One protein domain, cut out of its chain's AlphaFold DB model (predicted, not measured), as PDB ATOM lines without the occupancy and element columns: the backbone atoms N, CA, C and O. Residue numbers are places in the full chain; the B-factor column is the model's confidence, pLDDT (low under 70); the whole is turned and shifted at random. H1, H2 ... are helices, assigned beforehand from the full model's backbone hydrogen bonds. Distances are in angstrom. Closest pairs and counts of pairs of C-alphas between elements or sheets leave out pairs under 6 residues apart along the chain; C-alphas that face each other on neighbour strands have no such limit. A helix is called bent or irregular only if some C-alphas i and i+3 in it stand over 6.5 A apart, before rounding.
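What this domain is: This is residues 136 to 218 of the 735 residues of the protein "3'-5' exonuclease domain-containing protein" of Lottia gigantea (UniProt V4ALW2). Two helical hairpins, H1 with H2 and H3 with H4, stand next to each other and are joined mainly by H1 packing on H3 near where these two helices begin, while H5 crosses H4 on the side away from the first hairpin. The first four helices run back and forth, H1 and H3 one way, H2 and H4 the other, and the longest axis leads from the first hairpin through the second to H5. The printed part has 83 residues with five named helices, H1 to H5 in chain order, and no named strand; the class is all helix. It is compact, with a radius of gyration of the C-alphas of 12.1 A, and the C-alphas span 31 by 24 by 20 A.

Where its parts are: H1, the longest helix with 18 residues, covers residues 136 to 153 and measures 24.4 A from its first to its last C-alpha. It begins at C-alpha 136, at (245.832, 332.313, 205.021), and ends at C-alpha 153, at (268.533, 339.984, 200.540). H1 is neither bent nor irregular, but only just: C-alphas 150 and 153 are 6.2 A apart. H2, residues 158 to 169, is 16.4 A long, and H3, residues 173 to 185, is 18.9 A long. H4 covers residues 189 to 198, over 14.2 A. H5, residues 208 to 218, is 15.5 A long and ends at C-alpha 218, at (255.949, 354.316, 225.333).

How they stand to each other: H1, H2 and H3 form an up-and-down bundle, three helices in which each runs against the one before it in the chain. H1 and H2 touch and form a helical hairpin, running opposite ways at a shallow tilt of 17 degrees; their closest C-alphas are those of Gly 139 and Ala 168, 5.4 A apart. H1 also touches H3, the same way at a shallow tilt of 28 degrees, with the C-alphas of Tyr 140 and Leu 175 closest at 6.3 A. H1 touches H3 with residues 136 to 143 alone, and H3 touches H1 with residues 174 to 179 alone. H2 and H3 are close but not clearly touching, opposite ways at a steep tilt of 45 degrees; their closest C-alphas, those of Val 169 and Leu 175, are 5.2 A apart. H3 touches H4 with residues 179 to 184 of H3 alone, in a second helical hairpin at a shallow tilt of 16 degrees, opposite ways; the C-alphas of Leu 180 and Ala 192 are closest at 5.3 A. H4 in turn touches H5, about perpendicular at 82 degrees, with the C-alphas of Val 193 and Arg 214 closest at 5.8 A. H3 and H5 are only just apart, their closest C-alphas 8.1 A from each other. H4 is apart from both H1 and H2, and H5 is apart from both as well. In H2, H3, H4 and H5 every O i to N i+4 pair is within hydrogen-bond range, and in H1 13 of 14 are.

The domain as a whole: The two C-alphas farthest apart are those of Thr 155 and Ser 204, 34.0 A from each other, and the first and last printed C-alphas, those of Asn 136 and Glu 218, are 31.6 A apart. The printed part has no cut. The links from H1 to H2, from H2 to H3 and from H3 to H4 are tight, while the nine residues between H4 and H5 make a short link. The mean pLDDT of the printed part is 79.7; residues 153 to 155 and residues 217 to 218 are under 70.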
ATOM      1  N   ASN A 136     244.881 332.143 203.920       82.50
ATOM      2  CA  ASN A 136     245.832 332.313 205.021       82.50
ATOM      3  C   ASN A 136     247.162 331.587 204.764       82.50
ATOM      4  O   ASN A 136     248.231 332.182 204.878       82.50
ATOM      5  N   ALA A 137     247.133 330.320 204.338       77.12
ATOM      6  CA  ALA A 137     248.352 329.573 204.021       77.12
ATOM      7  C   ALA A 137     249.189 330.264 202.929       77.12
ATOM      8  O   ALA A 137     250.424 330.233 202.952       77.12
ATOM      9  N   ARG A 138     248.518 330.914 201.974       76.94
ATOM     10  CA  ARG A 138     249.161 331.681 200.911       76.94
ATOM     11  C   ARG A 138     249.704 333.022 201.395       76.94
ATOM     12  O   ARG A 138     250.859 333.317 201.092       76.94
ATOM     13  N   GLY A 139     248.904 333.797 202.126       78.44
ATOM     14  CA  GLY A 139     249.328 335.069 202.715       78.44
ATOM     15  C   GLY A 139     250.555 334.888 203.604       78.44
ATOM     16  O   GLY A 139     251.520 335.634 203.494       78.44
ATOM     17  N   TYR A 140     250.612 333.796 204.367       81.06
ATOM     18  CA  TYR A 140     251.781 333.452 205.173       81.06
ATOM     19  C   TYR A 140     253.016 333.101 204.324       81.06
ATOM     20  O   TYR A 140     254.144 333.460 204.661       81.06
ATOM     21  N   GLY A 141     252.828 332.422 203.187       78.19
ATOM     22  CA  GLY A 141     253.907 332.179 202.224       78.19
ATOM     23  C   GLY A 141     254.447 333.467 201.593       78.19
ATOM     24  O   GLY A 141     255.661 333.614 201.459       78.19
ATOM     25  N   ALA A 142     253.557 334.397 201.242       80.88
ATOM     26  CA  ALA A 142     253.899 335.733 200.759       80.88
ATOM     27  C   ALA A 142     254.679 336.529 201.817       80.88
ATOM     28  O   ALA A 142     255.753 337.045 201.529       80.88
ATOM     29  N   LEU A 143     254.207 336.518 203.062       84.88
ATOM     30  CA  LEU A 143     254.861 337.151 204.202       84.88
ATOM     31  C   LEU A 143     256.292 336.644 204.413       84.88
ATOM     32  O   LEU A 143     257.219 337.435 204.550       84.88
ATOM     33  N   LYS A 144     256.500 335.320 204.367       81.94
ATOM     34  CA  LYS A 144     257.842 334.716 204.453       81.94
ATOM     35  C   LYS A 144     258.770 335.176 203.340       81.94
ATOM     36  O   LYS A 144     259.958 335.366 203.579       81.94
ATOM     37  N   TYR A 145     258.236 335.326 202.133       81.19
ATOM     38  CA  TYR A 145     259.002 335.831 201.004       81.19
ATOM     39  C   TYR A 145     259.381 337.305 201.190       81.19
ATOM     40  O   TYR A 145     260.541 337.649 200.989       81.19
ATOM     41  N   LEU A 146     258.448 338.150 201.641       84.12
ATOM     42  CA  LEU A 146     258.725 339.557 201.949       84.12
ATOM     43  C   LEU A 146     259.799 339.687 203.037       84.12
ATOM     44  O   LEU A 146     260.756 340.437 202.872       84.12
ATOM     45  N   LEU A 147     259.685 338.915 204.123       82.12
ATOM     46  CA  LEU A 147     260.671 338.895 205.210       82.12
ATOM     47  C   LEU A 147     262.062 338.485 204.712       82.12
ATOM     48  O   LEU A 147     263.057 339.098 205.085       82.12
ATOM     49  N   TYR A 148     262.129 337.484 203.834       78.62
ATOM     50  CA  TYR A 148     263.377 337.077 203.194       78.62
ATOM     51  C   TYR A 148     263.973 338.205 202.335       78.62
ATOM     52  O   TYR A 148     265.157 338.507 202.460       78.62
ATOM     53  N   LYS A 149     263.155 338.885 201.519       73.12
ATOM     54  CA  LYS A 149     263.607 340.022 200.700       73.12
ATOM     55  C   LYS A 149     264.119 341.197 201.537       73.12
ATOM     56  O   LYS A 149     265.142 341.775 201.187       73.12
ATOM     57  N   ARG A 150     263.456 341.520 202.652       80.56
ATOM     58  CA  ARG A 150     263.859 342.616 203.549       80.56
ATOM     59  C   ARG A 150     265.096 342.280 204.383       80.56
ATOM     60  O   ARG A 150     266.059 343.033 204.352       80.56
ATOM     61  N   TYR A 151     265.084 341.169 205.120       76.56
ATOM     62  CA  TYR A 151     266.107 340.889 206.141       76.56
ATOM     63  C   TYR A 151     267.279 340.033 205.652       76.56
ATOM     64  O   TYR A 151     268.328 340.041 206.290       76.56
ATOM     65  N   ILE A 152     267.117 339.272 204.563       71.88
ATOM     66  CA  ILE A 152     268.187 338.413 204.030       71.88
ATOM     67  C   ILE A 152     268.809 339.011 202.769       71.88
ATOM     68  O   ILE A 152     270.029 339.105 202.695       71.88
ATOM     69  N   GLU A 153     267.999 339.404 201.783       69.50
ATOM     70  CA  GLU A 153     268.533 339.984 200.540       69.50
ATOM     71  C   GLU A 153     268.784 341.498 200.628       69.50
ATOM     72  O   GLU A 153     269.650 342.007 199.921       69.50
ATOM     73  N   GLY A 154     268.046 342.227 201.473       69.44
ATOM     74  CA  GLY A 154     268.193 343.679 201.628       69.44
ATOM     75  C   GLY A 154     267.753 344.496 200.407       69.44
ATOM     76  O   GLY A 154     268.128 345.655 200.281       69.44
ATOM     77  N   THR A 155     266.972 343.914 199.491       67.06
ATOM     78  CA  THR A 155     266.602 344.546 198.209       67.06
ATOM     79  C   THR A 155     265.296 345.343 198.264       67.06
ATOM     80  O   THR A 155     264.836 345.818 197.231       67.06
ATOM     81  N   MET A 156     264.644 345.429 199.426       71.25
ATOM     82  CA  MET A 156     263.314 346.029 199.581       71.25
ATOM     83  C   MET A 156     263.382 347.262 200.483       71.25
ATOM     84  O   MET A 156     263.780 347.156 201.642       71.25
ATOM     85  N   GLY A 157     262.972 348.417 199.952       71.50
ATOM     86  CA  GLY A 157     262.910 349.674 200.703       71.50
ATOM     87  C   GLY A 157     261.789 349.693 201.750       71.50
ATOM     88  O   GLY A 157     260.818 348.939 201.651       71.50
ATOM     89  N   SER A 158     261.900 350.578 202.746       72.62
ATOM     90  CA  SER A 158     260.953 350.673 203.869       72.62
ATOM     91  C   SER A 158     259.510 350.950 203.426       72.62
ATOM     92  O   SER A 158     258.596 350.286 203.905       72.62
ATOM     93  N   GLY A 159     259.300 351.856 202.463       72.75
ATOM     94  CA  GLY A 159     257.960 352.156 201.937       72.75
ATOM     95  C   GLY A 159     257.327 350.977 201.186       72.75
ATOM     96  O   GLY A 159     256.178 350.615 201.441       72.75
ATOM     97  N   SER A 160     258.093 350.326 200.301       76.50
ATOM     98  CA  SER A 160     257.669 349.111 199.587       76.50
ATOM     99  C   SER A 160     257.319 347.976 200.560       76.50
ATOM    100  O   SER A 160     256.275 347.333 200.427       76.50
ATOM    101  N   TRP A 161     258.145 347.780 201.591       81.81
ATOM    102  CA  TRP A 161     257.896 346.800 202.644       81.81
ATOM    103  C   TRP A 161     256.544 347.011 203.326       81.81
ATOM    104  O   TRP A 161     255.769 346.061 203.436       81.81
ATOM    105  N   GLU A 162     256.259 348.234 203.778       82.50
ATOM    106  CA  GLU A 162     255.054 348.504 204.561       82.50
ATOM    107  C   GLU A 162     253.782 348.187 203.778       82.50
ATOM    108  O   GLU A 162     252.899 347.477 204.260       82.50
ATOM    109  N   GLU A 163     253.722 348.627 202.527       80.81
ATOM    110  CA  GLU A 163     252.560 348.402 201.674       80.81
ATOM    111  C   GLU A 163     252.383 346.939 201.291       80.81
ATOM    112  O   GLU A 163     251.260 346.426 201.285       80.81
ATOM    113  N   MET A 164     253.480 346.249 200.976       81.56
ATOM    114  CA  MET A 164     253.419 344.844 200.595       81.56
ATOM    115  C   MET A 164     253.037 343.962 201.780       81.56
ATOM    116  O   MET A 164     252.264 343.020 201.602       81.56
ATOM    117  N   VAL A 165     253.503 344.282 202.988       85.19
ATOM    118  CA  VAL A 165     253.075 343.603 204.217       85.19
ATOM    119  C   VAL A 165     251.602 343.872 204.492       85.19
ATOM    120  O   VAL A 165     250.849 342.919 204.694       85.19
ATOM    121  N   GLN A 166     251.160 345.130 204.419       84.25
ATOM    122  CA  GLN A 166     249.756 345.481 204.624       84.25
ATOM    123  C   GLN A 166     248.846 344.777 203.606       84.25
ATOM    124  O   GLN A 166     247.822 344.205 203.980       84.25
ATOM    125  N   SER A 167     249.251 344.724 202.333       80.44
ATOM    126  CA  SER A 167     248.512 344.012 201.287       80.44
ATOM    127  C   SER A 167     248.560 342.488 201.437       80.44
ATOM    128  O   SER A 167     247.608 341.825 201.028       80.44
ATOM    129  N   ALA A 168     249.652 341.909 201.946       81.25
ATOM    130  CA  ALA A 168     249.788 340.461 202.110       81.25
ATOM    131  C   ALA A 168     249.002 339.935 203.317       81.25
ATOM    132  O   ALA A 168     248.475 338.822 203.269       81.25
ATOM    133  N   VAL A 169     248.943 340.726 204.388       83.50
ATOM    134  CA  VAL A 169     248.249 340.397 205.636       83.50
ATOM    135  C   VAL A 169     246.747 340.690 205.531       83.50
ATOM    136  O   VAL A 169     245.931 339.873 205.968       83.50
ATOM    137  N   GLY A 170     246.374 341.817 204.913       80.00
ATOM    138  CA  GLY A 170     244.983 342.246 204.760       80.00
ATOM    139  C   GLY A 170     244.234 342.302 206.097       80.00
ATOM    140  O   GLY A 170     244.791 342.670 207.134       80.00
ATOM    141  N   ASP A 171     242.971 341.876 206.090       78.56
ATOM    142  CA  ASP A 171     242.116 341.854 207.287       78.56
ATOM    143  C   ASP A 171     242.272 340.585 208.140       78.56
ATOM    144  O   ASP A 171     241.619 340.436 209.175       78.56
ATOM    145  N   SER A 172     243.141 339.652 207.740       80.75
ATOM    146  CA  SER A 172     243.291 338.372 208.433       80.75
ATOM    147  C   SER A 172     244.027 338.542 209.762       80.75
ATOM    148  O   SER A 172     245.239 338.754 209.792       80.75
ATOM    149  N   VAL A 173     243.301 338.379 210.874       83.19
ATOM    150  CA  VAL A 173     243.870 338.392 212.237       83.19
ATOM    151  C   VAL A 173     245.003 337.371 212.366       83.19
ATOM    152  O   VAL A 173     246.071 337.699 212.871       83.19
ATOM    153  N   TYR A 174     244.820 336.175 211.801       83.12
ATOM    154  CA  TYR A 174     245.844 335.131 211.787       83.12
ATOM    155  C   TYR A 174     247.153 335.599 211.132       83.12
ATOM    156  O   TYR A 174     248.234 335.379 211.672       83.12
ATOM    157  N   LEU A 175     247.080 336.255 209.969       84.88
ATOM    158  CA  LEU A 175     248.283 336.733 209.281       84.88
ATOM    159  C   LEU A 175     248.966 337.876 210.037       84.88
ATOM    160  O   LEU A 175     250.195 337.943 210.028       84.88
ATOM    161  N   LYS A 176     248.187 338.729 210.717       88.56
ATOM    162  CA  LYS A 176     248.708 339.793 211.587       88.56
ATOM    163  C   LYS A 176     249.511 339.197 212.747       88.56
ATOM    164  O   LYS A 176     250.648 339.601 212.963       88.56
ATOM    165  N   GLU A 177     248.974 338.185 213.426       84.75
ATOM    166  CA  GLU A 177     249.675 337.470 214.505       84.75
ATOM    167  C   GLU A 177     250.946 336.772 213.995       84.75
ATOM    168  O   GLU A 177     252.017 336.884 214.593       84.75
ATOM    169  N   GLN A 178     250.860 336.105 212.839       85.75
ATOM    170  CA  GLN A 178     252.015 335.445 212.231       85.75
ATOM    171  C   GLN A 178     253.125 336.424 211.822       85.75
ATOM    172  O   GLN A 178     254.298 336.063 211.918       85.75
ATOM    173  N   LEU A 179     252.805 337.650 211.391       88.81
ATOM    174  CA  LEU A 179     253.818 338.682 211.138       88.81
ATOM    175  C   LEU A 179     254.603 339.007 212.407       88.81
ATOM    176  O   LEU A 179     255.833 339.016 212.356       88.81
ATOM    177  N   LEU A 180     253.917 339.219 213.532       88.06
ATOM    178  CA  LEU A 180     254.573 339.528 214.805       88.06
ATOM    179  C   LEU A 180     255.512 338.398 215.239       88.06
ATOM    180  O   LEU A 180     256.672 338.655 215.559       88.06
ATOM    181  N   GLU A 181     255.052 337.144 215.176       82.31
ATOM    182  CA  GLU A 181     255.886 335.979 215.498       82.31
ATOM    183  C   GLU A 181     257.132 335.895 214.608       82.31
ATOM    184  O   GLU A 181     258.233 335.633 215.091       82.31
ATOM    185  N   GLN A 182     256.982 336.117 213.297       84.69
ATOM    186  CA  GLN A 182     258.123 336.058 212.390       84.69
ATOM    187  C   GLN A 182     259.104 337.215 212.620       84.69
ATOM    188  O   GLN A 182     260.306 336.964 212.641       84.69
ATOM    189  N   LEU A 183     258.638 338.450 212.838       84.25
ATOM    190  CA  LEU A 183     259.512 339.596 213.140       84.25
ATOM    191  C   LEU A 183     260.348 339.360 214.404       84.25
ATOM    192  O   LEU A 183     261.538 339.677 214.429       84.25
ATOM    193  N   MET A 184     259.771 338.703 215.414       81.12
ATOM    194  CA  MET A 184     260.519 338.260 216.593       81.12
ATOM    195  C   MET A 184     261.612 337.240 216.245       81.12
ATOM    196  O   MET A 184     262.713 337.328 216.782       81.12
ATOM    197  N   CYS A 185     261.354 336.296 215.331       77.00
ATOM    198  CA  CYS A 185     262.384 335.362 214.854       77.00
ATOM    199  C   CYS A 185     263.538 336.067 214.119       77.00
ATOM    200  O   CYS A 185     264.667 335.589 214.184       77.00
ATOM    201  N   TYR A 186     263.268 337.194 213.450       77.50
ATOM    202  CA  TYR A 186     264.286 338.056 212.832       77.50
ATOM    203  C   TYR A 186     264.905 339.071 213.812       77.50
ATOM    204  O   TYR A 186     265.751 339.865 213.412       77.50
ATOM    205  N   ASN A 187     264.536 339.013 215.098       74.12
ATOM    206  CA  ASN A 187     265.013 339.893 216.164       74.12
ATOM    207  C   ASN A 187     264.700 341.391 215.945       74.12
ATOM    208  O   ASN A 187     265.400 342.255 216.472       74.12
ATOM    209  N   ASP A 188     263.632 341.707 215.205       79.62
ATOM    210  CA  ASP A 188     263.167 343.080 214.977       79.62
ATOM    211  C   ASP A 188     261.930 343.393 215.835       79.62
ATOM    212  O   ASP A 188     260.783 343.427 215.384       79.62
ATOM    213  N   LEU A 189     262.178 343.589 217.132       79.88
ATOM    214  CA  LEU A 189     261.131 343.917 218.105       79.88
ATOM    215  C   LEU A 189     260.533 345.312 217.881       79.88
ATOM    216  O   LEU A 189     259.375 345.536 218.230       79.88
ATOM    217  N   LYS A 190     261.299 346.242 217.299       79.81
ATOM    218  CA  LYS A 190     260.834 347.607 217.020       79.81
ATOM    219  C   LYS A 190     259.746 347.588 215.950       79.81
ATOM    220  O   LYS A 190     258.659 348.127 216.166       79.81
ATOM    221  N   GLU A 191     260.006 346.902 214.841       82.19
ATOM    222  CA  GLU A 191     259.044 346.742 213.750       82.19
ATOM    223  C   GLU A 191     257.812 345.941 214.211       82.19
ATOM    224  O   GLU A 191     256.681 346.287 213.872       82.19
ATOM    225  N   ALA A 192     257.990 344.926 215.070       84.25
ATOM    226  CA  ALA A 192     256.869 344.177 215.646       84.25
ATOM    227  C   ALA A 192     255.934 345.062 216.493       84.25
ATOM    228  O   ALA A 192     254.714 344.978 216.354       84.25
ATOM    229  N   VAL A 193     256.479 345.954 217.333       83.44
ATOM    230  CA  VAL A 193     255.672 346.909 218.116       83.44
ATOM    231  C   VAL A 193     254.934 347.886 217.199       83.44
ATOM    232  O   VAL A 193     253.754 348.159 217.424       83.44
ATOM    233  N   LYS A 194     255.597 348.378 216.145       86.44
ATOM    234  CA  LYS A 194     254.986 349.262 215.141       86.44
ATOM    235  C   LYS A 194     253.758 348.614 214.494       86.44
ATOM    236  O   LYS A 194     252.688 349.222 214.486       86.44
ATOM    237  N   TRP A 195     253.871 347.369 214.027       86.25
ATOM    238  CA  TRP A 195     252.745 346.649 213.417       86.25
ATOM    239  C   TRP A 195     251.655 346.267 214.415       86.25
ATOM    240  O   TRP A 195     250.476 346.385 214.092       86.25
ATOM    241  N   ALA A 196     252.017 345.872 215.639       84.69
ATOM    242  CA  ALA A 196     251.039 345.575 216.685       84.69
ATOM    243  C   ALA A 196     250.159 346.797 217.004       84.69
ATOM    244  O   ALA A 196     248.944 346.655 217.137       84.69
ATOM    245  N   LYS A 197     250.760 347.997 217.052       83.38
ATOM    246  CA  LYS A 197     250.032 349.268 217.193       83.38
ATOM    247  C   LYS A 197     249.186 349.579 215.962       83.38
ATOM    248  O   LYS A 197     248.004 349.864 216.101       83.38
ATOM    249  N   SER A 198     249.772 349.485 214.768       83.81
ATOM    250  CA  SER A 198     249.078 349.805 213.513       83.81
ATOM    251  C   SER A 198     247.867 348.908 213.239       83.81
ATOM    252  O   SER A 198     246.958 349.326 212.527       83.81
ATOM    253  N   PHE A 199     247.867 347.673 213.740       83.31
ATOM    254  CA  PHE A 199     246.780 346.718 213.540       83.31
ATOM    255  C   PHE A 199     245.722 346.720 214.646       83.31
ATOM    256  O   PHE A 199     244.751 345.974 214.506       83.31
ATOM    257  N   GLU A 200     245.910 347.507 215.710       80.25
ATOM    258  CA  GLU A 200     245.010 347.576 216.872       80.25
ATOM    259  C   GLU A 200     244.647 346.185 217.433       80.25
ATOM    260  O   GLU A 200     243.498 345.900 217.775       80.25
ATOM    261  N   LEU A 201     245.626 345.273 217.493       78.25
ATOM    262  CA  LEU A 201     245.389 343.916 217.990       78.25
ATOM    263  C   LEU A 201     245.116 343.926 219.504       78.25
ATOM    264  O   LEU A 201     245.761 344.683 220.234       78.25
ATOM    265  N   PRO A 202     244.210 343.065 220.005       79.19
ATOM    266  CA  PRO A 202     243.989 342.937 221.438       79.19
ATOM    267  C   PRO A 202     245.240 342.386 222.125       79.19
ATOM    268  O   PRO A 202     245.917 341.511 221.586       79.19
ATOM    269  N   ASP A 203     245.502 342.830 223.356       78.56
ATOM    270  CA  ASP A 203     246.672 342.399 224.137       78.56
ATOM    271  C   ASP A 203     246.748 340.868 224.310       78.56
ATOM    272  O   ASP A 203     247.836 340.316 224.434       78.56
ATOM    273  N   SER A 204     245.615 340.157 224.240       76.44
ATOM    274  CA  SER A 204     245.562 338.687 224.263       76.44
ATOM    275  C   SER A 204     246.219 338.006 223.057       76.44
ATOM    276  O   SER A 204     246.618 336.852 223.165       76.44
ATOM    277  N   SER A 205     246.291 338.693 221.914       74.44
ATOM    278  CA  SER A 205     246.849 338.186 220.650       74.44
ATOM    279  C   SER A 205     248.297 338.623 220.416       74.44
ATOM    280  O   SER A 205     248.946 338.147 219.485       74.44
ATOM    281  N   ILE A 206     248.817 339.543 221.230       80.44
ATOM    282  CA  ILE A 206     250.164 340.085 221.075       80.44
ATOM    283  C   ILE A 206     251.130 339.241 221.919       80.44
ATOM    284  O   ILE A 206     250.899 339.051 223.114       80.44
ATOM    285  N   PRO A 207     252.243 338.745 221.350       81.62
ATOM    286  CA  PRO A 207     253.244 338.025 222.127       81.62
ATOM    287  C   PRO A 207     253.801 338.867 223.288       81.62
ATOM    288  O   PRO A 207     254.158 340.031 223.103       81.62
ATOM    289  N   GLN A 208     253.965 338.252 224.466       79.25
ATOM    290  CA  GLN A 208     254.441 338.917 225.691       79.25
ATOM    291  C   GLN A 208     255.704 339.791 225.502       79.25
ATOM    292  O   GLN A 208     255.712 340.920 225.995       79.25
ATOM    293  N   PRO A 209     256.744 339.372 224.748       78.62
ATOM    294  CA  PRO A 209     257.924 340.214 224.526       78.62
ATOM    295  C   PRO A 209     257.635 341.510 223.751       78.62
ATOM    296  O   PRO A 209     258.333 342.504 223.934       78.62
ATOM    297  N   VAL A 210     256.611 341.512 222.891       81.19
ATOM    298  CA  VAL A 210     256.182 342.692 222.125       81.19
ATOM    299  C   VAL A 210     255.388 343.646 223.021       81.19
ATOM    300  O   VAL A 210     255.588 344.852 222.923       81.19
ATOM    301  N   LEU A 211     254.562 343.129 223.939       80.25
ATOM    302  CA  LEU A 211     253.873 343.943 224.954       80.25
ATOM    303  C   LEU A 211     254.873 344.647 225.881       80.25
ATOM    304  O   LEU A 211     254.817 345.860 226.051       80.25
ATOM    305  N   GLU A 212     255.859 343.912 226.397       79.69
ATOM    306  CA  GLU A 212     256.901 344.490 227.256       79.69
ATOM    307  C   GLU A 212     257.749 345.540 226.527       79.69
ATOM    308  O   GLU A 212     258.178 346.529 227.122       79.69
ATOM    309  N   ALA A 213     258.021 345.323 225.237       78.25
ATOM    310  CA  ALA A 213     258.715 346.294 224.403       78.25
ATOM    311  C   ALA A 213     257.843 347.530 224.138       78.25
ATOM    312  O   ALA A 213     258.347 348.647 224.229       78.25
ATOM    313  N   ARG A 214     256.541 347.353 223.875       80.12
ATOM    314  CA  ARG A 214     255.570 348.444 223.701       80.12
ATOM    315  C   ARG A 214     255.565 349.373 224.911       80.12
ATOM    316  O   ARG A 214     255.743 350.575 224.736       80.12
ATOM    317  N   ASP A 215     255.468 348.806 226.111       74.00
ATOM    318  CA  ASP A 215     255.435 349.568 227.362       74.00
ATOM    319  C   ASP A 215     256.762 350.310 227.614       74.00
ATOM    320  O   ASP A 215     256.770 351.453 228.074       74.00
ATOM    321  N   LYS A 216     257.904 349.701 227.257       75.00
ATOM    322  CA  LYS A 216     259.230 350.342 227.340       75.00
ATOM    323  C   LYS A 216     259.400 351.484 226.337       75.00
ATOM    324  O   LYS A 216     259.961 352.517 226.692       75.00
ATOM    325  N   PHE A 217     258.925 351.312 225.103       68.50
ATOM    326  CA  PHE A 217     259.014 352.338 224.061       68.50
ATOM    327  C   PHE A 217     258.049 353.505 224.315       68.50
ATOM    328  O   PHE A 217     258.398 354.648 224.036       68.50
ATOM    329  N   GLU A 218     256.876 353.256 224.901       64.38
ATOM    330  CA  GLU A 218     255.949 354.316 225.333       64.38
ATOM    331  C   GLU A 218     256.506 355.144 226.493       64.38
ATOM    332  O   GLU A 218     256.310 356.355 226.536       64.38
TER     333      GLU A 218